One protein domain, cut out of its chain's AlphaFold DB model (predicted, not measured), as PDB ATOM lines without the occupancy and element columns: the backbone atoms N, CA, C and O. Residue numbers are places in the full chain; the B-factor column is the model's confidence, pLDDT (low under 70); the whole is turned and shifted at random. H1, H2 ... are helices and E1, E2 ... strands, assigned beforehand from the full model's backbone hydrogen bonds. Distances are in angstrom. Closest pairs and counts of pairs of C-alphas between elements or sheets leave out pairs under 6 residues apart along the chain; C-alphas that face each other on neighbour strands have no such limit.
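This is residues 2 to 48 and 93 to 202 of the 466 residues of a protein of Timema genevievae (UniProt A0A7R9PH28). Two three-stranded antiparallel sheets, E1-E2-E5 and E4-E3-E6, stand face to face as a sandwich, their strands crossed at 53 degrees. H1 packs on the sheet E4-E3-E6, and H2 packs on H1. The printed part has 157 residues with two named helices followed by six named strands; 65 residues are in named elements, under half, and the class is mixed. It is compact, with a radius of gyration of the C-alphas of 16.3 A and spans of 45 by 32 by 29 A.

Start at H1, residues 14 to 23, which touches H2, residues 32 to 40, at a steep tilt of 54 degrees; their closest C-alphas, Cys 20 and Val 35, are 5.4 A apart. In both helices every O i to N i+4 pair is within hydrogen-bond range. Beyond the cut, E1, residues 104 to 111, and E2, residues 116 to 122, form a hairpin, with N 107 and O 120 at 2.8 A. E5, residues 161 to 165, is antiparallel to E2, with N 119 and O 162 at 2.8 A. E3, residues 130 to 139, has two antiparallel neighbours: E4, residues 152 to 157, with N 133 and O 155 at 2.9 A, and E6, residues 172 to 181, with N 132 and O 179 at 2.8 A. H1 is on one face of this strongly twisted sheet, two layers, a helix on a sheet, at a height over the sheet of 8.6 A; it lies over E3 and runs along the strands, at 10 degrees to E3 on the local plane.

Find C-alpha 14 at (97.251, -60.311, 20.416), where H1 begins its 14.3 A. E1 spans 22.0 A, E2 20.3 A, E3 29.9 A and E6 28.5 A, ending at C-alpha 181, (91.766, -52.132, 18.481).

Residues 49 to 92 are not printed; C-alphas 48 and 93 are 8.0 A apart. The link E3 to E4 is long, 12 residues. Residues 2 to 12 and 28 have pLDDT under 70.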
ATOM      1  N   ASP A   2     106.604 -44.989  25.816       24.83
ATOM      2  CA  ASP A   2     106.767 -46.143  24.924       24.83
ATOM      3  C   ASP A   2     106.861 -47.393  25.794       24.83
ATOM      4  O   ASP A   2     107.930 -47.727  26.312       24.83
ATOM      5  N   VAL A   3     105.729 -48.061  26.020       27.91
ATOM      6  CA  VAL A   3     105.738 -49.358  26.691       27.91
ATOM      7  C   VAL A   3     106.309 -50.361  25.696       27.91
ATOM      8  O   VAL A   3     105.622 -50.894  24.831       27.91
ATOM      9  N   SER A   4     107.614 -50.581  25.811       27.38
ATOM     10  CA  SER A   4     108.326 -51.667  25.150       27.38
ATOM     11  C   SER A   4     107.894 -52.973  25.817       27.38
ATOM     12  O   SER A   4     108.557 -53.449  26.733       27.38
ATOM     13  N   VAL A   5     106.733 -53.508  25.438       34.97
ATOM     14  CA  VAL A   5     106.309 -54.836  25.895       34.97
ATOM     15  C   VAL A   5     107.014 -55.866  25.027       34.97
ATOM     16  O   VAL A   5     106.924 -55.831  23.800       34.97
ATOM     17  N   ASN A   6     107.754 -56.743  25.700       27.39
ATOM     18  CA  ASN A   6     108.395 -57.926  25.149       27.39
ATOM     19  C   ASN A   6     107.479 -58.651  24.159       27.39
ATOM     20  O   ASN A   6     106.272 -58.730  24.378       27.39
ATOM     21  N   ALA A   7     108.078 -59.198  23.099       29.61
ATOM     22  CA  ALA A   7     107.426 -60.120  22.181       29.61
ATOM     23  C   ALA A   7     106.595 -61.134  22.982       29.61
ATOM     24  O   ALA A   7     107.153 -61.952  23.720       29.61
ATOM     25  N   VAL A   8     105.268 -61.019  22.875       32.69
ATOM     26  CA  VAL A   8     104.309 -61.935  23.493       32.69
ATOM     27  C   VAL A   8     104.516 -63.275  22.802       32.69
ATOM     28  O   VAL A   8     104.081 -63.508  21.680       32.69
ATOM     29  N   THR A   9     105.324 -64.105  23.448       31.66
ATOM     30  CA  THR A   9     105.601 -65.488  23.083       31.66
ATOM     31  C   THR A   9     104.716 -66.326  23.982       31.66
ATOM     32  O   THR A   9     105.066 -66.677  25.101       31.66
ATOM     33  N   GLY A  10     103.506 -66.552  23.504       32.22
ATOM     34  CA  GLY A  10     102.459 -67.288  24.184       32.22
ATOM     35  C   GLY A  10     101.252 -67.272  23.268       32.22
ATOM     36  O   GLY A  10     101.025 -66.280  22.587       32.22
ATOM     37  N   ASN A  11     100.537 -68.384  23.210       40.84
ATOM     38  CA  ASN A  11      99.408 -68.677  22.327       40.84
ATOM     39  C   ASN A  11      98.160 -67.788  22.587       40.84
ATOM     40  O   ASN A  11      97.033 -68.243  22.434       40.84
ATOM     41  N   GLU A  12      98.353 -66.553  23.059       55.97
ATOM     42  CA  GLU A  12      97.320 -65.561  23.333       55.97
ATOM     43  C   GLU A  12      97.101 -64.697  22.091       55.97
ATOM     44  O   GLU A  12      98.040 -64.112  21.544       55.97
ATOM     45  N   ASP A  13      95.846 -64.590  21.654       79.88
ATOM     46  CA  ASP A  13      95.463 -63.711  20.555       79.88
ATOM     47  C   ASP A  13      95.812 -62.253  20.913       79.88
ATOM     48  O   ASP A  13      95.221 -61.644  21.812       79.88
ATOM     49  N   ALA A  14      96.788 -61.679  20.202       88.38
ATOM     50  CA  ALA A  14      97.251 -60.311  20.416       88.38
ATOM     51  C   ALA A  14      96.109 -59.285  20.310       88.38
ATOM     52  O   ALA A  14      96.154 -58.252  20.988       88.38
ATOM     53  N   VAL A  15      95.080 -59.582  19.503       91.69
ATOM     54  CA  VAL A  15      93.869 -58.766  19.362       91.69
ATOM     55  C   VAL A  15      93.032 -58.820  20.637       91.69
ATOM     56  O   VAL A  15      92.633 -57.768  21.139       91.69
ATOM     57  N   LEU A  16      92.813 -60.009  21.210       90.75
ATOM     58  CA  LEU A  16      92.085 -60.172  22.474       90.75
ATOM     59  C   LEU A  16      92.808 -59.456  23.619       90.75
ATOM     60  O   LEU A  16      92.195 -58.685  24.360       90.75
ATOM     61  N   ALA A  17      94.126 -59.638  23.719       90.75
ATOM     62  CA  ALA A  17      94.936 -58.961  24.724       90.75
ATOM     63  C   ALA A  17      94.853 -57.431  24.587       90.75
ATOM     64  O   ALA A  17      94.778 -56.717  25.591       90.75
ATOM     65  N   ALA A  18      94.854 -56.902  23.359       93.06
ATOM     66  CA  ALA A  18      94.699 -55.471  23.106       93.06
ATOM     67  C   ALA A  18      93.301 -54.966  23.475       93.06
ATOM     68  O   ALA A  18      93.202 -53.999  24.222       93.06
ATOM     69  N   ARG A  19      92.240 -55.671  23.066       93.44
ATOM     70  CA  ARG A  19      90.857 -55.346  23.438       93.44
ATOM     71  C   ARG A  19      90.685 -55.291  24.952       93.44
ATOM     72  O   ARG A  19      90.176 -54.306  25.476       93.44
ATOM     73  N   CYS A  20      91.165 -56.298  25.678       92.69
ATOM     74  CA  CYS A  20      91.095 -56.312  27.138       92.69
ATOM     75  C   CYS A  20      91.914 -55.192  27.785       92.69
ATOM     76  O   CYS A  20      91.505 -54.614  28.790       92.69
ATOM     77  N   THR A  21      93.046 -54.832  27.177       92.75
ATOM     78  CA  THR A  21      93.821 -53.660  27.593       92.75
ATOM     79  C   THR A  21      93.003 -52.372  27.437       92.75
ATOM     80  O   THR A  21      93.035 -51.531  28.333       92.75
ATOM     81  N   SER A  22      92.248 -52.240  26.344       92.62
ATOM     82  CA  SER A  22      91.355 -51.110  26.073       92.62
ATOM     83  C   SER A  22      90.133 -51.080  26.998       92.62
ATOM     84  O   SER A  22      89.805 -50.020  27.519       92.62
ATOM     85  N   VAL A  23      89.495 -52.224  27.275       92.75
ATOM     86  CA  VAL A  23      88.381 -52.340  28.244       92.75
ATOM     87  C   VAL A  23      88.823 -51.896  29.639       92.75
ATOM     88  O   VAL A  23      88.128 -51.152  30.325       92.75
ATOM     89  N   CYS A  24      90.006 -52.337  30.060       92.44
ATOM     90  CA  CYS A  24      90.564 -52.039  31.377       92.44
ATOM     91  C   CYS A  24      91.339 -50.718  31.426       92.44
ATOM     92  O   CYS A  24      92.028 -50.438  32.418       92.44
ATOM     93  N   TRP A  25      91.276 -49.927  30.355       90.19
ATOM     94  CA  TRP A  25      92.007 -48.682  30.247       90.19
ATOM     95  C   TRP A  25      91.432 -47.635  31.203       90.19
ATOM     96  O   TRP A  25      90.227 -47.390  31.253       90.19
ATOM     97  N   ARG A  26      92.320 -46.987  31.961       84.19
ATOM     98  CA  ARG A  26      92.016 -45.791  32.751       84.19
ATOM     99  C   ARG A  26      93.097 -44.741  32.499       84.19
ATOM    100  O   ARG A  26      94.259 -45.113  32.293       84.19
ATOM    101  N   PRO A  27      92.770 -43.440  32.564       78.19
ATOM    102  CA  PRO A  27      93.770 -42.386  32.447       78.19
ATOM    103  C   PRO A  27      94.917 -42.603  33.446       78.19
ATOM    104  O   PRO A  27      94.714 -42.630  34.658       78.19
ATOM    105  N   GLY A  28      96.132 -42.810  32.935       69.81
ATOM    106  CA  GLY A  28      97.354 -42.907  33.737       69.81
ATOM    107  C   GLY A  28      97.674 -44.263  34.382       69.81
ATOM    108  O   GLY A  28      98.779 -44.394  34.904       69.81
ATOM    109  N   LYS A  29      96.795 -45.282  34.340       76.62
ATOM    110  CA  LYS A  29      97.101 -46.643  34.841       76.62
ATOM    111  C   LYS A  29      96.336 -47.737  34.091       76.62
ATOM    112  O   LYS A  29      95.138 -47.624  33.864       76.62
ATOM    113  N   ILE A  30      97.025 -48.843  33.806       76.31
ATOM    114  CA  ILE A  30      96.420 -50.104  33.355       76.31
ATOM    115  C   ILE A  30      96.229 -51.015  34.567       76.31
ATOM    116  O   ILE A  30      97.153 -51.200  35.359       76.31
ATOM    117  N   ASN A  31      95.027 -51.562  34.736       84.50
ATOM    118  CA  ASN A  31      94.746 -52.521  35.800       84.50
ATOM    119  C   ASN A  31      95.061 -53.937  35.298       84.50
ATOM    120  O   ASN A  31      94.250 -54.533  34.593       84.50
ATOM    121  N   SER A  32      96.232 -54.472  35.654       86.81
ATOM    122  CA  SER A  32      96.671 -55.805  35.218       86.81
ATOM    123  C   SER A  32      95.712 -56.917  35.646       86.81
ATOM    124  O   SER A  32      95.457 -57.813  34.850       86.81
ATOM    125  N   THR A  33      95.124 -56.825  36.843       90.94
ATOM    126  CA  THR A  33      94.128 -57.788  37.338       90.94
ATOM    127  C   THR A  33      92.855 -57.763  36.492       90.94
ATOM    128  O   THR A  33      92.293 -58.807  36.181       90.94
ATOM    129  N   CYS A  34      92.417 -56.575  36.062       91.81
ATOM    130  CA  CYS A  34      91.296 -56.448  35.129       91.81
ATOM    131  C   CYS A  34      91.623 -57.107  33.784       91.81
ATOM    132  O   CYS A  34      90.809 -57.866  33.266       91.81
ATOM    133  N   VAL A  35      92.822 -56.859  33.236       91.56
ATOM    134  CA  VAL A  35      93.227 -57.427  31.941       91.56
ATOM    135  C   VAL A  35      93.268 -58.953  32.007       91.56
ATOM    136  O   VAL A  35      92.696 -59.595  31.131       91.56
ATOM    137  N   SER A  36      93.863 -59.538  33.052       90.38
ATOM    138  CA  SER A  36      93.898 -60.998  33.217       90.38
ATOM    139  C   SER A  36      92.504 -61.609  33.342       90.38
ATOM    140  O   SER A  36      92.248 -62.651  32.748       90.38
ATOM    141  N   SER A  37      91.590 -60.950  34.066       92.31
ATOM    142  CA  SER A  37      90.202 -61.413  34.173       92.31
ATOM    143  C   SER A  37      89.439 -61.267  32.854       92.31
ATOM    144  O   SER A  37      88.616 -62.110  32.536       92.31
ATOM    145  N   CYS A  38      89.713 -60.229  32.063       91.12
ATOM    146  CA  CYS A  38      89.081 -60.050  30.756       91.12
ATOM    147  C   CYS A  38      89.553 -61.097  29.736       91.12
ATOM    148  O   CYS A  38      88.744 -61.647  28.994       91.12
ATOM    149  N   VAL A  39      90.853 -61.412  29.706       90.38
ATOM    150  CA  VAL A  39      91.405 -62.396  28.756       90.38
ATOM    151  C   VAL A  39      90.861 -63.805  29.020       90.38
ATOM    152  O   VAL A  39      90.675 -64.569  28.076       90.38
ATOM    153  N   SER A  40      90.566 -64.147  30.277       88.12
ATOM    154  CA  SER A  40      89.996 -65.451  30.642       88.12
ATOM    155  C   SER A  40      88.484 -65.554  30.432       88.12
ATOM    156  O   SER A  40      87.946 -66.663  30.430       88.12
ATOM    157  N   THR A  41      87.783 -64.435  30.235       87.62
ATOM    158  CA  THR A  41      86.346 -64.454  29.941       87.62
ATOM    159  C   THR A  41      86.080 -64.748  28.462       87.62
ATOM    160  O   THR A  41      86.725 -64.152  27.599       87.62
ATOM    161  N   PRO A  42      85.124 -65.636  28.126       84.94
ATOM    162  CA  PRO A  42      84.675 -65.819  26.751       84.94
ATOM    163  C   PRO A  42      84.144 -64.507  26.169       84.94
ATOM    164  O   PRO A  42      83.290 -63.847  26.760       84.94
ATOM    165  N   VAL A  43      84.647 -64.137  24.995       84.81
ATOM    166  CA  VAL A  43      84.307 -62.883  24.323       84.81
ATOM    167  C   VAL A  43      83.584 -63.183  23.020       84.81
ATOM    168  O   VAL A  43      84.094 -63.933  22.191       84.81
ATOM    169  N   VAL A  44      82.437 -62.535  22.809       91.00
ATOM    170  CA  VAL A  44      81.785 -62.491  21.496       91.00
ATOM    171  C   VAL A  44      82.520 -61.470  20.628       91.00
ATOM    172  O   VAL A  44      82.704 -60.306  21.016       91.00
ATOM    173  N   LYS A  45      82.989 -61.914  19.462       93.38
ATOM    174  CA  LYS A  45      83.642 -61.043  18.484       93.38
ATOM    175  C   LYS A  45      82.594 -60.316  17.639       93.38
ATOM    176  O   LYS A  45      81.532 -60.886  17.371       93.38
ATOM    177  N   PRO A  46      82.875 -59.070  17.225       94.12
ATOM    178  CA  PRO A  46      81.950 -58.295  16.408       94.12
ATOM    179  C   PRO A  46      81.718 -58.934  15.033       94.12
ATOM    180  O   PRO A  46      82.514 -59.750  14.568       94.12
ATOM    181  N   GLY A  47      80.636 -58.519  14.374       94.25
ATOM    182  CA  GLY A  47      80.207 -59.072  13.091       94.25
ATOM    183  C   GLY A  47      79.401 -60.361  13.242       94.25
ATOM    184  O   GLY A  47      79.079 -60.799  14.349       94.25
ATOM    185  N   HIS A  48      79.069 -60.970  12.109       94.25
ATOM    186  CA  HIS A  48      78.194 -62.140  12.038       94.25
ATOM    187  C   HIS A  48      78.829 -63.238  11.186       94.25
ATOM    188  O   HIS A  48      79.743 -62.975  10.404       94.25
ATOM    189  N   LEU A  93      81.621 -56.424   9.582       93.38
ATOM    190  CA  LEU A  93      82.548 -55.662  10.435       93.38
ATOM    191  C   LEU A  93      82.631 -54.173  10.072       93.38
ATOM    192  O   LEU A  93      82.928 -53.359  10.940       93.38
ATOM    193  N   ARG A  94      82.363 -53.796   8.812       90.94
ATOM    194  CA  ARG A  94      82.355 -52.399   8.336       90.94
ATOM    195  C   ARG A  94      81.157 -51.576   8.825       90.94
ATOM    196  O   ARG A  94      81.265 -50.358   8.885       90.94
ATOM    197  N   THR A  95      80.061 -52.199   9.239       92.56
ATOM    198  CA  THR A  95      78.854 -51.485   9.685       92.56
ATOM    199  C   THR A  95      78.671 -51.488  11.199       92.56
ATOM    200  O   THR A  95      77.832 -50.747  11.700       92.56
ATOM    201  N   VAL A  96      79.471 -52.263  11.945       93.81
ATOM    202  CA  VAL A  96      79.403 -52.304  13.414       93.81
ATOM    203  C   VAL A  96      79.756 -50.924  14.000       93.81
ATOM    204  O   VAL A  96      80.872 -50.434  13.774       93.81
ATOM    205  N   PRO A  97      78.838 -50.287  14.754       93.31
ATOM    206  CA  PRO A  97      79.100 -49.008  15.402       93.31
ATOM    207  C   PRO A  97      80.182 -49.126  16.475       93.31
ATOM    208  O   PRO A  97      80.270 -50.129  17.181       93.31
ATOM    209  N   GLY A  98      80.991 -48.078  16.617       91.94
ATOM    210  CA  GLY A  98      81.989 -47.995  17.682       91.94
ATOM    211  C   GLY A  98      83.208 -48.898  17.508       91.94
ATOM    212  O   GLY A  98      83.988 -48.973  18.443       91.94
ATOM    213  N   LEU A  99      83.394 -49.570  16.364       95.31
ATOM    214  CA  LEU A  99      84.686 -50.168  16.011       95.31
ATOM    215  C   LEU A  99      85.596 -49.135  15.336       95.31
ATOM    216  O   LEU A  99      85.106 -48.359  14.503       95.31
ATOM    217  N   PRO A 100      86.913 -49.174  15.603       96.31
ATOM    218  CA  PRO A 100      87.854 -48.224  15.030       96.31
ATOM    219  C   PRO A 100      88.046 -48.466  13.534       96.31
ATOM    220  O   PRO A 100      87.893 -49.591  13.044       96.31
ATOM    221  N   ASP A 101      88.402 -47.413  12.808       95.44
ATOM    222  CA  ASP A 101      88.691 -47.508  11.382       95.44
ATOM    223  C   ASP A 101      89.975 -48.299  11.118       95.44
ATOM    224  O   ASP A 101      90.922 -48.303  11.912       95.44
ATOM    225  N   ILE A 102      90.006 -48.986   9.972       96.94
ATOM    226  CA  ILE A 102      91.186 -49.741   9.547       96.94
ATOM    227  C   ILE A 102      92.289 -48.735   9.180       96.94
ATOM    228  O   ILE A 102      92.060 -47.879   8.319       96.94
ATOM    229  N   PRO A 103      93.487 -48.831   9.785       97.94
ATOM    230  CA  PRO A 103      94.607 -47.963   9.440       97.94
ATOM    231  C   PRO A 103      94.971 -48.065   7.960       97.94
ATOM    232  O   PRO A 103      94.850 -49.128   7.353       97.94
ATOM    233  N   SER A 104      95.470 -46.981   7.376       97.56
ATOM    234  CA  SER A 104      95.838 -46.956   5.955       97.56
ATOM    235  C   SER A 104      97.138 -46.197   5.709       97.56
ATOM    236  O   SER A 104      97.689 -45.573   6.615       97.56
ATOM    237  N   ASN A 105      97.650 -46.269   4.476       97.44
ATOM    238  CA  ASN A 105      98.838 -45.539   4.027       97.44
ATOM    239  C   ASN A 105     100.069 -45.750   4.936       97.44
ATOM    240  O   ASN A 105     100.606 -44.815   5.532       97.44
ATOM    241  N   ILE A 106     100.489 -47.012   5.078       98.50
ATOM    242  CA  ILE A 106     101.656 -47.367   5.888       98.50
ATOM    243  C   ILE A 106     102.933 -46.931   5.168       98.50
ATOM    244  O   ILE A 106     103.222 -47.377   4.057       98.50
ATOM    245  N   THR A 107     103.743 -46.124   5.847       98.12
ATOM    246  CA  THR A 107     105.055 -45.664   5.385       98.12
ATOM    247  C   THR A 107     106.148 -46.163   6.324       98.12
ATOM    248  O   THR A 107     106.008 -46.122   7.547       98.12
ATOM    249  N   VAL A 108     107.247 -46.657   5.751       98.19
ATOM    250  CA  VAL A 108     108.381 -47.227   6.491       98.19
ATOM    251  C   VAL A 108     109.633 -46.424   6.162       98.19
ATOM    252  O   VAL A 108     110.009 -46.303   4.999       98.19
ATOM    253  N   MET A 109     110.286 -45.878   7.185       97.44
ATOM    254  CA  MET A 109     111.476 -45.039   7.050       97.44
ATOM    255  C   MET A 109     112.649 -45.611   7.841       97.44
ATOM    256  O   MET A 109     112.580 -45.821   9.054       97.44
ATOM    257  N   GLU A 110     113.766 -45.837   7.152       97.00
ATOM    258  CA  GLU A 110     115.011 -46.261   7.777       97.00
ATOM    259  C   GLU A 110     115.807 -45.061   8.295       97.00
ATOM    260  O   GLU A 110     116.040 -44.082   7.588       97.00
ATOM    261  N   HIS A 111     116.333 -45.178   9.512       95.31
ATOM    262  CA  HIS A 111     117.250 -44.208  10.088       95.31
ATOM    263  C   HIS A 111     118.527 -44.876  10.601       95.31
ATOM    264  O   HIS A 111     118.552 -46.029  11.045       95.31
ATOM    265  N   ARG A 112     119.622 -44.103  10.608       92.00
ATOM    266  CA  ARG A 112     120.917 -44.505  11.189       92.00
ATOM    267  C   ARG A 112     121.422 -45.865  10.661       92.00
ATOM    268  O   ARG A 112     121.970 -46.645  11.442       92.00
ATOM    269  N   ARG A 113     121.254 -46.132   9.356       89.69
ATOM    270  CA  ARG A 113     121.657 -47.384   8.674       89.69
ATOM    271  C   ARG A 113     121.053 -48.635   9.334       89.69
ATOM    272  O   ARG A 113     121.777 -49.529   9.771       89.69
ATOM    273  N   GLY A 114     119.736 -48.629   9.517       86.94
ATOM    274  CA  GLY A 114     118.959 -49.779   9.979       86.94
ATOM    275  C   GLY A 114     118.930 -49.985  11.488       86.94
ATOM    276  O   GLY A 114     118.310 -50.930  11.967       86.94
ATOM    277  N   ARG A 115     119.561 -49.102  12.273       90.44
ATOM    278  CA  ARG A 115     119.481 -49.178  13.744       90.44
ATOM    279  C   ARG A 115     118.105 -48.792  14.269       90.44
ATOM    280  O   ARG A 115     117.715 -49.263  15.335       90.44
ATOM    281  N   VAL A 116     117.416 -47.900  13.565       95.62
ATOM    282  CA  VAL A 116     116.082 -47.421  13.926       95.62
ATOM    283  C   VAL A 116     115.237 -47.398  12.664       95.62
ATOM    284  O   VAL A 116     115.668 -46.836  11.662       95.62
ATOM    285  N   VAL A 117     114.054 -47.995  12.718       97.44
ATOM    286  CA  VAL A 117     113.059 -47.937  11.646       97.44
ATOM    287  C   VAL A 117     111.788 -47.330  12.217       97.44
ATOM    288  O   VAL A 117     111.266 -47.823  13.216       97.44
ATOM    289  N   SER A 118     111.332 -46.240  11.611       97.44
ATOM    290  CA  SER A 118     110.098 -45.551  11.983       97.44
ATOM    291  C   SER A 118     109.009 -45.957  11.005       97.44
ATOM    292  O   SER A 118     109.222 -45.929   9.794       97.44
ATOM    293  N   ILE A 119     107.854 -46.349  11.524       98.25
ATOM    294  CA  ILE A 119     106.696 -46.750  10.734       98.25
ATOM    295  C   ILE A 119     105.561 -45.809  11.105       98.25
ATOM    296  O   ILE A 119     105.268 -45.646  12.290       98.25
ATOM    297  N   HIS A 120     104.941 -45.187  10.109       98.19
ATOM    298  CA  HIS A 120     103.814 -44.275  10.283       98.19
ATOM    299  C   HIS A 120     102.634 -44.746   9.442       98.19
ATOM    300  O   HIS A 120     102.826 -45.351   8.389       98.19
ATOM    301  N   TRP A 121     101.422 -44.462   9.898       98.12
ATOM    302  CA  TRP A 121     100.193 -44.761   9.171       98.12
ATOM    303  C   TRP A 121      99.149 -43.679   9.435       98.12
ATOM    304  O   TRP A 121      99.283 -42.883  10.363       98.12
ATOM    305  N   LEU A 122      98.102 -43.650   8.619       98.06
ATOM    306  CA  LEU A 122      96.907 -42.860   8.879       98.06
ATOM    307  C   LEU A 122      95.967 -43.656   9.783       98.06
ATOM    308  O   LEU A 122      95.702 -44.835   9.538       98.06
ATOM    309  N   GLY A 123      95.470 -43.008  10.830       95.31
ATOM    310  CA  GLY A 123      94.552 -43.599  11.793       95.31
ATOM    311  C   GLY A 123      94.054 -42.569  12.802       95.31
ATOM    312  O   GLY A 123      94.613 -41.478  12.923       95.31
ATOM    313  N   GLN A 124      92.989 -42.920  13.513       94.12
ATOM    314  CA  GLN A 124      92.351 -42.065  14.513       94.12
ATOM    315  C   GLN A 124      93.125 -42.038  15.845       94.12
ATOM    316  O   GLN A 124      93.816 -42.987  16.214       94.12
ATOM    317  N   GLU A 125      92.978 -40.974  16.625       92.00
ATOM    318  CA  GLU A 125      93.456 -40.947  18.008       92.00
ATOM    319  C   GLU A 125      92.252 -40.898  18.940       92.00
ATOM    320  O   GLU A 125      91.423 -39.996  18.857       92.00
ATOM    321  N   ALA A 126      92.139 -41.896  19.814       91.44
ATOM    322  CA  ALA A 126      91.055 -41.979  20.778       91.44
ATOM    323  C   ALA A 126      91.554 -42.567  22.109       91.44
ATOM    324  O   ALA A 126      92.467 -43.401  22.115       91.44
ATOM    325  N   PRO A 127      90.973 -42.161  23.252       89.31
ATOM    326  CA  PRO A 127      91.281 -42.755  24.549       89.31
ATOM    327  C   PRO A 127      91.068 -44.274  24.542       89.31
ATOM    328  O   PRO A 127      90.043 -44.761  24.075       89.31
ATOM    329  N   GLY A 128      92.043 -45.029  25.050       89.75
ATOM    330  CA  GLY A 128      91.978 -46.494  25.094       89.75
ATOM    331  C   GLY A 128      92.181 -47.204  23.750       89.75
ATOM    332  O   GLY A 128      92.245 -48.431  23.741       89.75
ATOM    333  N   LEU A 129      92.340 -46.485  22.635       94.69
ATOM    334  CA  LEU A 129      92.649 -47.084  21.338       94.69
ATOM    335  C   LEU A 129      94.106 -47.550  21.273       94.69
ATOM    336  O   LEU A 129      95.033 -46.831  21.659       94.69
ATOM    337  N   LEU A 130      94.306 -48.750  20.737       95.88
ATOM    338  CA  LEU A 130      95.616 -49.353  20.539       95.88
ATOM    339  C   LEU A 130      95.803 -49.778  19.087       95.88
ATOM    340  O   LEU A 130      94.889 -50.265  18.434       95.88
ATOM    341  N   TYR A 131      97.031 -49.653  18.608       97.50
ATOM    342  CA  TYR A 131      97.478 -50.149  17.320       97.50
ATOM    343  C   TYR A 131      98.355 -51.377  17.509       97.50
ATOM    344  O   TYR A 131      99.303 -51.355  18.302       97.50
ATOM    345  N   LEU A 132      98.065 -52.433  16.756       97.12
ATOM    346  CA  LEU A 132      98.864 -53.648  16.691       97.12
ATOM    347  C   LEU A 132      99.576 -53.703  15.351       97.12
ATOM    348  O   LEU A 132      98.935 -53.811  14.312       97.12
ATOM    349  N   LEU A 133     100.901 -53.633  15.396       97.69
ATOM    350  CA  LEU A 133     101.763 -53.791  14.237       97.69
ATOM    351  C   LEU A 133     102.186 -55.253  14.140       97.69
ATOM    352  O   LEU A 133     102.885 -55.765  15.020       97.69
ATOM    353  N   GLU A 134     101.818 -55.898  13.043       96.88
ATOM    354  CA  GLU A 134     102.355 -57.193  12.652       96.88
ATOM    355  C   GLU A 134     103.387 -57.030  11.544       96.88
ATOM    356  O   GLU A 134     103.320 -56.110  10.728       96.88
ATOM    357  N   GLN A 135     104.343 -57.951  11.519       96.44
ATOM    358  CA  GLN A 135     105.322 -58.065  10.454       96.44
ATOM    359  C   GLN A 135     105.379 -59.502   9.946       96.44
ATOM    360  O   GLN A 135     105.279 -60.453  10.724       96.44
ATOM    361  N   ARG A 136     105.625 -59.662   8.653       97.06
ATOM    362  CA  ARG A 136     106.070 -60.930   8.067       97.06
ATOM    363  C   ARG A 136     107.363 -60.711   7.310       97.06
ATOM    364  O   ARG A 136     107.685 -59.587   6.929       97.06
ATOM    365  N   GLN A 137     108.133 -61.778   7.136       97.00
ATOM    366  CA  GLN A 137     109.456 -61.662   6.539       97.00
ATOM    367  C   GLN A 137     109.876 -62.895   5.755       97.00
ATOM    368  O   GLN A 137     109.422 -64.008   6.027       97.00
ATOM    369  N   HIS A 138     110.832 -62.697   4.851       95.62
ATOM    370  CA  HIS A 138     111.611 -63.776   4.255       95.62
ATOM    371  C   HIS A 138     113.073 -63.359   4.072       95.62
ATOM    372  O   HIS A 138     113.399 -62.183   3.923       95.62
ATOM    373  N   VAL A 139     113.979 -64.336   4.052       95.12
ATOM    374  CA  VAL A 139     115.397 -64.109   3.727       95.12
ATOM    375  C   VAL A 139     115.564 -64.066   2.208       95.12
ATOM    376  O   VAL A 139     114.969 -64.881   1.501       95.12
ATOM    377  N   GLY A 140     116.367 -63.141   1.681       92.88
ATOM    378  CA  GLY A 140     116.720 -63.144   0.258       92.88
ATOM    379  C   GLY A 140     117.178 -61.800  -0.297       92.88
ATOM    380  O   GLY A 140     116.943 -60.754   0.295       92.88
ATOM    381  N   HIS A 141     117.813 -61.844  -1.470       91.62
ATOM    382  CA  HIS A 141     118.269 -60.650  -2.200       91.62
ATOM    383  C   HIS A 141     117.137 -59.908  -2.909       91.62
ATOM    384  O   HIS A 141     117.221 -58.705  -3.116       91.62
ATOM    385  N   ARG A 142     116.082 -60.629  -3.296       93.12
ATOM    386  CA  ARG A 142     114.915 -60.077  -3.989       93.12
ATOM    387  C   ARG A 142     113.659 -60.390  -3.208       93.12
ATOM    388  O   ARG A 142     113.542 -61.509  -2.692       93.12
ATOM    389  N   PHE A 143     112.748 -59.426  -3.194       95.62
ATOM    390  CA  PHE A 143     111.410 -59.608  -2.667       95.62
ATOM    391  C   PHE A 143     110.698 -60.750  -3.399       95.62
ATOM    392  O   PHE A 143     110.856 -60.925  -4.607       95.62
ATOM    393  N   SER A 144     109.966 -61.557  -2.643       95.88
ATOM    394  CA  SER A 144     109.167 -62.665  -3.151       95.88
ATOM    395  C   SER A 144     108.029 -62.909  -2.177       95.88
ATOM    396  O   SER A 144     108.259 -63.405  -1.072       95.88
ATOM    397  N   GLN A 145     106.816 -62.582  -2.606       95.06
ATOM    398  CA  GLN A 145     105.620 -62.699  -1.780       95.06
ATOM    399  C   GLN A 145     105.385 -64.145  -1.317       95.06
ATOM    400  O   GLN A 145     105.168 -64.374  -0.131       95.06
ATOM    401  N   ASP A 146     105.585 -65.124  -2.202       95.75
ATOM    402  CA  ASP A 146     105.371 -66.556  -1.917       95.75
ATOM    403  C   ASP A 146     106.321 -67.144  -0.862       95.75
ATOM    404  O   ASP A 146     106.094 -68.236  -0.350       95.75
ATOM    405  N   ARG A 147     107.422 -66.450  -0.544       95.38
ATOM    406  CA  ARG A 147     108.392 -66.896   0.470       95.38
ATOM    407  C   ARG A 147     108.184 -66.247   1.831       95.38
ATOM    408  O   ARG A 147     108.938 -66.563   2.755       95.38
ATOM    409  N   LEU A 148     107.244 -65.310   1.954       95.50
ATOM    410  CA  LEU A 148     106.959 -64.653   3.223       95.50
ATOM    411  C   LEU A 148     106.426 -65.670   4.230       95.50
ATOM    412  O   LEU A 148     105.556 -66.481   3.928       95.50
ATOM    413  N   GLY A 149     106.977 -65.617   5.440       95.25
ATOM    414  CA  GLY A 149     106.460 -66.388   6.559       95.25
ATOM    415  C   GLY A 149     105.087 -65.894   7.034       95.25
ATOM    416  O   GLY A 149     104.536 -64.930   6.490       95.25
ATOM    417  N   PRO A 150     104.549 -66.518   8.094       95.38
ATOM    418  CA  PRO A 150     103.326 -66.051   8.723       95.38
ATOM    419  C   PRO A 150     103.509 -64.649   9.315       95.38
ATOM    420  O   PRO A 150     104.625 -64.205   9.609       95.38
ATOM    421  N   TRP A 151     102.388 -63.962   9.514       94.56
ATOM    422  CA  TRP A 151     102.353 -62.710  10.257       94.56
ATOM    423  C   TRP A 151     102.701 -62.941  11.728       94.56
ATOM    424  O   TRP A 151     102.254 -63.909  12.340       94.56
ATOM    425  N   MET A 152     103.513 -62.051  12.291       93.44
ATOM    426  CA  MET A 152     103.944 -62.094  13.687       93.44
ATOM    427  C   MET A 152     103.798 -60.716  14.322       93.44
ATOM    428  O   MET A 152     104.184 -59.710  13.723       93.44
ATOM    429  N   SER A 153     103.309 -60.656  15.559       91.88
ATOM    430  CA  SER A 153     103.217 -59.399  16.302       91.88
ATOM    431  C   SER A 153     104.603 -58.787  16.519       91.88
ATOM    432  O   SER A 153     105.502 -59.420  17.074       91.88
ATOM    433  N   SER A 154     104.777 -57.542  16.079       90.94
ATOM    434  CA  SER A 154     106.045 -56.816  16.166       90.94
ATOM    435  C   SER A 154     106.022 -55.703  17.206       90.94
ATOM    436  O   SER A 154     107.044 -55.461  17.849       90.94
ATOM    437  N   HIS A 155     104.916 -54.966  17.329       93.75
ATOM    438  CA  HIS A 155     104.833 -53.806  18.218       93.75
ATOM    439  C   HIS A 155     103.384 -53.452  18.567       93.75
ATOM    440  O   HIS A 155     102.461 -53.751  17.811       93.75
ATOM    441  N   ARG A 156     103.199 -52.762  19.696       94.12
ATOM    442  CA  ARG A 156     101.928 -52.162  20.109       94.12
ATOM    443  C   ARG A 156     102.147 -50.679  20.374       94.12
ATOM    444  O   ARG A 156     103.076 -50.332  21.096       94.12
ATOM    445  N   SER A 157     101.280 -49.827  19.838       93.69
ATOM    446  CA  SER A 157     101.360 -48.373  20.007       93.69
ATOM    447  C   SER A 157     100.008 -47.786  20.395       93.69
ATOM    448  O   SER A 157      98.971 -48.328  20.038       93.69
ATOM    449  N   SER A 158     100.004 -46.668  21.117       92.81
ATOM    450  CA  SER A 158      98.799 -45.853  21.345       92.81
ATOM    451  C   SER A 158      98.713 -44.663  20.381       92.81
ATOM    452  O   SER A 158      97.879 -43.783  20.558       92.81
ATOM    453  N   ARG A 159      99.646 -44.574  19.431       95.00
ATOM    454  CA  ARG A 159      99.757 -43.507  18.433       95.00
ATOM    455  C   ARG A 159      99.789 -44.127  17.040       95.00
ATOM    456  O   ARG A 159     100.184 -45.291  16.925       95.00
ATOM    457  N   PRO A 160      99.482 -43.361  15.982       96.88
ATOM    458  CA  PRO A 160      99.542 -43.842  14.606       96.88
ATOM    459  C   PRO A 160     100.988 -43.949  14.069       96.88
ATOM    460  O   PRO A 160     101.324 -43.539  12.960       96.88
ATOM    461  N   SER A 161     101.898 -44.443  14.909       97.06
ATOM    462  CA  SER A 161     103.300 -44.666  14.580       97.06
ATOM    463  C   SER A 161     103.941 -45.700  15.502       97.06
ATOM    464  O   SER A 161     103.503 -45.909  16.638       97.06
ATOM    465  N   ALA A 162     105.010 -46.324  15.018       97.00
ATOM    466  CA  ALA A 162     105.861 -47.244  15.759       97.00
ATOM    467  C   ALA A 162     107.336 -46.954  15.464       97.00
ATOM    468  O   ALA A 162     107.707 -46.616  14.343       97.00
ATOM    469  N   THR A 163     108.200 -47.128  16.466       96.69
ATOM    470  CA  THR A 163     109.657 -47.019  16.294       96.69
ATOM    471  C   THR A 163     110.331 -48.327  16.686       96.69
ATOM    472  O   THR A 163     110.406 -48.681  17.863       96.69
ATOM    473  N   LEU A 164     110.877 -49.033  15.701       95.69
ATOM    474  CA  LEU A 164     111.573 -50.304  15.873       95.69
ATOM    475  C   LEU A 164     113.084 -50.064  16.002       95.69
ATOM    476  O   LEU A 164     113.750 -49.664  15.048       95.69
ATOM    477  N   LYS A 165     113.653 -50.314  17.187       94.25
ATOM    478  CA  LYS A 165     115.090 -50.127  17.465       94.25
ATOM    479  C   LYS A 165     115.811 -51.472  17.466       94.25
ATOM    480  O   LYS A 165     115.612 -52.272  18.371       94.25
ATOM    481  N   GLY A 166     116.642 -51.726  16.454       90.25
ATOM    482  CA  GLY A 166     117.422 -52.966  16.330       90.25
ATOM    483  C   GLY A 166     116.598 -54.255  16.192       90.25
ATOM    484  O   GLY A 166     117.154 -55.341  16.339       90.25
ATOM    485  N   ALA A 167     115.292 -54.143  15.929       90.81
ATOM    486  CA  ALA A 167     114.383 -55.284  15.832       90.81
ATOM    487  C   ALA A 167     114.476 -55.997  14.474       90.81
ATOM    488  O   ALA A 167     114.325 -57.216  14.403       90.81
ATOM    489  N   LEU A 168     114.759 -55.250  13.401       94.81
ATOM    490  CA  LEU A 168     114.880 -55.803  12.056       94.81
ATOM    491  C   LEU A 168     116.307 -56.291  11.797       94.81
ATOM    492  O   LEU A 168     117.291 -55.641  12.154       94.81
ATOM    493  N   LYS A 169     116.415 -57.452  11.154       94.56
ATOM    494  CA  LYS A 169     117.673 -58.074  10.737       94.56
ATOM    495  C   LYS A 169     117.978 -57.799   9.256       94.56
ATOM    496  O   LYS A 169     117.058 -57.872   8.438       94.56
ATOM    497  N   PRO A 170     119.248 -57.537   8.902       95.62
ATOM    498  CA  PRO A 170     119.697 -57.401   7.514       95.62
ATOM    499  C   PRO A 170     119.471 -58.652   6.653       95.62
ATOM    500  O   PRO A 170     119.408 -59.769   7.168       95.62
ATOM    501  N   GLY A 171     119.427 -58.474   5.328       95.50
ATOM    502  CA  GLY A 171     119.293 -59.576   4.361       95.50
ATOM    503  C   GLY A 171     117.895 -60.201   4.307       95.50
ATOM    504  O   GLY A 171     117.741 -61.364   3.915       95.50
ATOM    505  N   ARG A 172     116.883 -59.448   4.738       96.00
ATOM    506  CA  ARG A 172     115.491 -59.883   4.804       96.00
ATOM    507  C   ARG A 172     114.573 -58.819   4.247       96.00
ATOM    508  O   ARG A 172     114.800 -57.631   4.459       96.00
ATOM    509  N   TRP A 173     113.526 -59.291   3.597       97.56
ATOM    510  CA  TRP A 173     112.407 -58.473   3.174       97.56
ATOM    511  C   TRP A 173     111.302 -58.567   4.210       97.56
ATOM    512  O   TRP A 173     111.023 -59.660   4.707       97.56
ATOM    513  N   TYR A 174     110.703 -57.425   4.510       97.88
ATOM    514  CA  TYR A 174     109.646 -57.244   5.487       97.88
ATOM    515  C   TYR A 174     108.424 -56.635   4.821       97.88
ATOM    516  O   TYR A 174     108.541 -55.771   3.953       97.88
ATOM    517  N   GLU A 175     107.264 -57.039   5.308       98.12
ATOM    518  CA  GLU A 175     106.015 -56.316   5.130       98.12
ATOM    519  C   GLU A 175     105.371 -56.115   6.490       98.12
ATOM    520  O   GLU A 175     105.514 -56.956   7.386       98.12
ATOM    521  N   PHE A 176     104.649 -55.010   6.622       98.31
ATOM    522  CA  PHE A 176     103.973 -54.626   7.847       98.31
ATOM    523  C   PHE A 176     102.485 -54.460   7.596       98.31
ATOM    524  O   PHE A 176     102.087 -53.981   6.541       98.31
ATOM    525  N   ARG A 177     101.662 -54.796   8.582       98.12
ATOM    526  CA  ARG A 177     100.237 -54.452   8.588       98.12
ATOM    527  C   ARG A 177      99.828 -54.003   9.978       98.12
ATOM    528  O   ARG A 177     100.451 -54.406  10.963       98.12
ATOM    529  N   VAL A 178      98.802 -53.166  10.060       98.25
ATOM    530  CA  VAL A 178      98.374 -52.570  11.328       98.25
ATOM    531  C   VAL A 178      96.884 -52.781  11.539       98.25
ATOM    532  O   VAL A 178      96.095 -52.527  10.637       98.25
ATOM    533  N   ALA A 179      96.494 -53.212  12.735       97.38
ATOM    534  CA  ALA A 179      95.104 -53.199  13.182       97.38
ATOM    535  C   ALA A 179      94.912 -52.134  14.262       97.38
ATOM    536  O   ALA A 179      95.762 -51.981  15.142       97.38
ATOM    537  N   ALA A 180      93.787 -51.427  14.213       97.75
ATOM    538  CA  ALA A 180      93.316 -50.586  15.307       97.75
ATOM    539  C   ALA A 180      92.361 -51.405  16.189       97.75
ATOM    540  O   ALA A 180      91.515 -52.135  15.667       97.75
ATOM    541  N   VAL A 181      92.513 -51.323  17.510       96.44
ATOM    542  CA  VAL A 181      91.766 -52.132  18.481       96.44
ATOM    543  C   VAL A 181      91.327 -51.273  19.659       96.44
ATOM    544  O   VAL A 181      92.154 -50.614  20.291       96.44
ATOM    545  N   ASP A 182      90.037 -51.311  19.975       94.94
ATOM    546  CA  ASP A 182      89.458 -50.680  21.159       94.94
ATOM    547  C   ASP A 182      88.706 -51.700  22.037       94.94
ATOM    548  O   ASP A 182      88.881 -52.914  21.903       94.94
ATOM    549  N   ALA A 183      87.881 -51.216  22.973       93.50
ATOM    550  CA  ALA A 183      87.099 -52.060  23.875       93.50
ATOM    551  C   ALA A 183      86.046 -52.936  23.154       93.50
ATOM    552  O   ALA A 183      85.709 -54.022  23.640       93.50
ATOM    553  N   ASN A 184      85.559 -52.492  21.992       93.25
ATOM    554  CA  ASN A 184      84.580 -53.202  21.168       93.25
ATOM    555  C   ASN A 184      85.257 -54.227  20.247       93.25
ATOM    556  O   ASN A 184      84.658 -55.247  19.900       93.25
ATOM    557  N   GLY A 185      86.526 -54.005  19.902       93.62
ATOM    558  CA  GLY A 185      87.360 -54.941  19.161       93.62
ATOM    559  C   GLY A 185      88.053 -54.270  17.987       93.62
ATOM    560  O   GLY A 185      88.612 -53.187  18.119       93.62
ATOM    561  N   THR A 186      88.069 -54.940  16.836       95.50
ATOM    562  CA  THR A 186      88.758 -54.457  15.636       95.50
ATOM    563  C   THR A 186      87.984 -54.806  14.372       95.50
ATOM    564  O   THR A 186      87.279 -55.816  14.329       95.50
ATOM    565  N   ARG A 187      88.155 -53.987  13.329       95.44
ATOM    566  CA  ARG A 187      87.707 -54.297  11.963       95.44
ATOM    567  C   ARG A 187      88.699 -55.171  11.192       95.44
ATOM    568  O   ARG A 187      88.397 -55.568  10.074       95.44
ATOM    569  N   GLY A 188      89.854 -55.476  11.781       94.50
ATOM    570  CA  GLY A 188      90.910 -56.266  11.161       94.50
ATOM    571  C   GLY A 188      92.159 -55.444  10.863       94.50
ATOM    572  O   GLY A 188      92.295 -54.287  11.267       94.50
ATOM    573  N   PHE A 189      93.098 -56.089  10.178       96.31
ATOM    574  CA  PHE A 189      94.352 -55.469   9.774       96.31
ATOM    575  C   PHE A 189      94.197 -54.705   8.460       96.31
ATOM    576  O   PHE A 189      93.373 -55.047   7.615       96.31
ATOM    577  N   SER A 190      95.024 -53.679   8.299       97.56
ATOM    578  CA  SER A 190      95.213 -52.962   7.046       97.56
ATOM    579  C   SER A 190      95.734 -53.871   5.936       97.56
ATOM    580  O   SER A 190      96.309 -54.935   6.191       97.56
ATOM    581  N   GLU A 191      95.668 -53.359   4.709       97.12
ATOM    582  CA  GLU A 191      96.512 -53.866   3.633       97.12
ATOM    583  C   GLU A 191      98.000 -53.809   4.034       97.12
ATOM    584  O   GLU A 191      98.399 -52.920   4.808       97.12
ATOM    585  N   PRO A 192      98.828 -54.747   3.545       97.88
ATOM    586  CA  PRO A 192     100.265 -54.732   3.782       97.88
ATOM    587  C   PRO A 192     100.933 -53.448   3.273       97.88
ATOM    588  O   PRO A 192     100.552 -52.873   2.254       97.88
ATOM    589  N   SER A 193     101.987 -53.016   3.964       98.31
ATOM    590  CA  SER A 193     102.889 -51.967   3.495       98.31
ATOM    591  C   SER A 193     103.612 -52.395   2.220       98.31
ATOM    592  O   SER A 193     103.751 -53.585   1.937       98.31
ATOM    593  N   GLN A 194     104.211 -51.432   1.517       97.75
ATOM    594  CA  GLN A 194     105.189 -51.772   0.484       97.75
ATOM    595  C   GLN A 194     106.341 -52.613   1.074       97.75
ATOM    596  O   GLN A 194     106.724 -52.389   2.234       97.75
ATOM    597  N   PRO A 195     106.909 -53.557   0.299       97.75
ATOM    598  CA  PRO A 195     108.039 -54.359   0.742       97.75
ATOM    599  C   PRO A 195     109.239 -53.503   1.136       97.75
ATOM    600  O   PRO A 195     109.677 -52.629   0.389       97.75
ATOM    601  N   PHE A 196     109.814 -53.802   2.294       97.62
ATOM    602  CA  PHE A 196     110.929 -53.057   2.861       97.62
ATOM    603  C   PHE A 196     112.108 -53.982   3.174       97.62
ATOM    604  O   PHE A 196     111.940 -55.075   3.706       97.62
ATOM    605  N   THR A 197     113.328 -53.529   2.897       96.75
ATOM    606  CA  THR A 197     114.566 -54.176   3.353       96.75
ATOM    607  C   THR A 197     115.499 -53.113   3.905       96.75
ATOM    608  O   THR A 197     115.530 -51.986   3.417       96.75
ATOM    609  N   LEU A 198     116.296 -53.486   4.905       97.19
ATOM    610  CA  LEU A 198     117.352 -52.612   5.397       97.19
ATOM    611  C   LEU A 198     118.389 -52.350   4.299       97.19
ATOM    612  O   LEU A 198     118.760 -53.261   3.555       97.19
ATOM    613  N   SER A 199     118.910 -51.125   4.273       95.25
ATOM    614  CA  SER A 199     119.981 -50.689   3.370       95.25
ATOM    615  C   SER A 199     121.315 -51.404   3.615       95.25
ATOM    616  O   SER A 199     122.180 -51.456   2.741       95.25
ATOM    617  N   ILE A 200     121.501 -51.964   4.815       94.50
ATOM    618  CA  ILE A 200     122.704 -52.702   5.194       94.50
ATOM    619  C   ILE A 200     122.603 -54.180   4.805       94.50
ATOM    620  O   ILE A 200     121.590 -54.840   5.030       94.50
ATOM    621  N   GLY A 201     123.696 -54.721   4.264       93.31
ATOM    622  CA  GLY A 201     123.818 -56.146   3.965       93.31
ATOM    623  C   GLY A 201     124.045 -57.007   5.220       93.31
ATOM    624  O   GLY A 201     124.547 -56.502   6.233       93.31
ATOM    625  N   PRO A 202     123.704 -58.308   5.166       95.81
ATOM    626  CA  PRO A 202     123.932 -59.236   6.267       95.81
ATOM    627  C   PRO A 202     125.416 -59.500   6.498       95.81
ATOM    628  O   PRO A 202     126.195 -59.691   5.562       95.81
TER     629      PRO A 202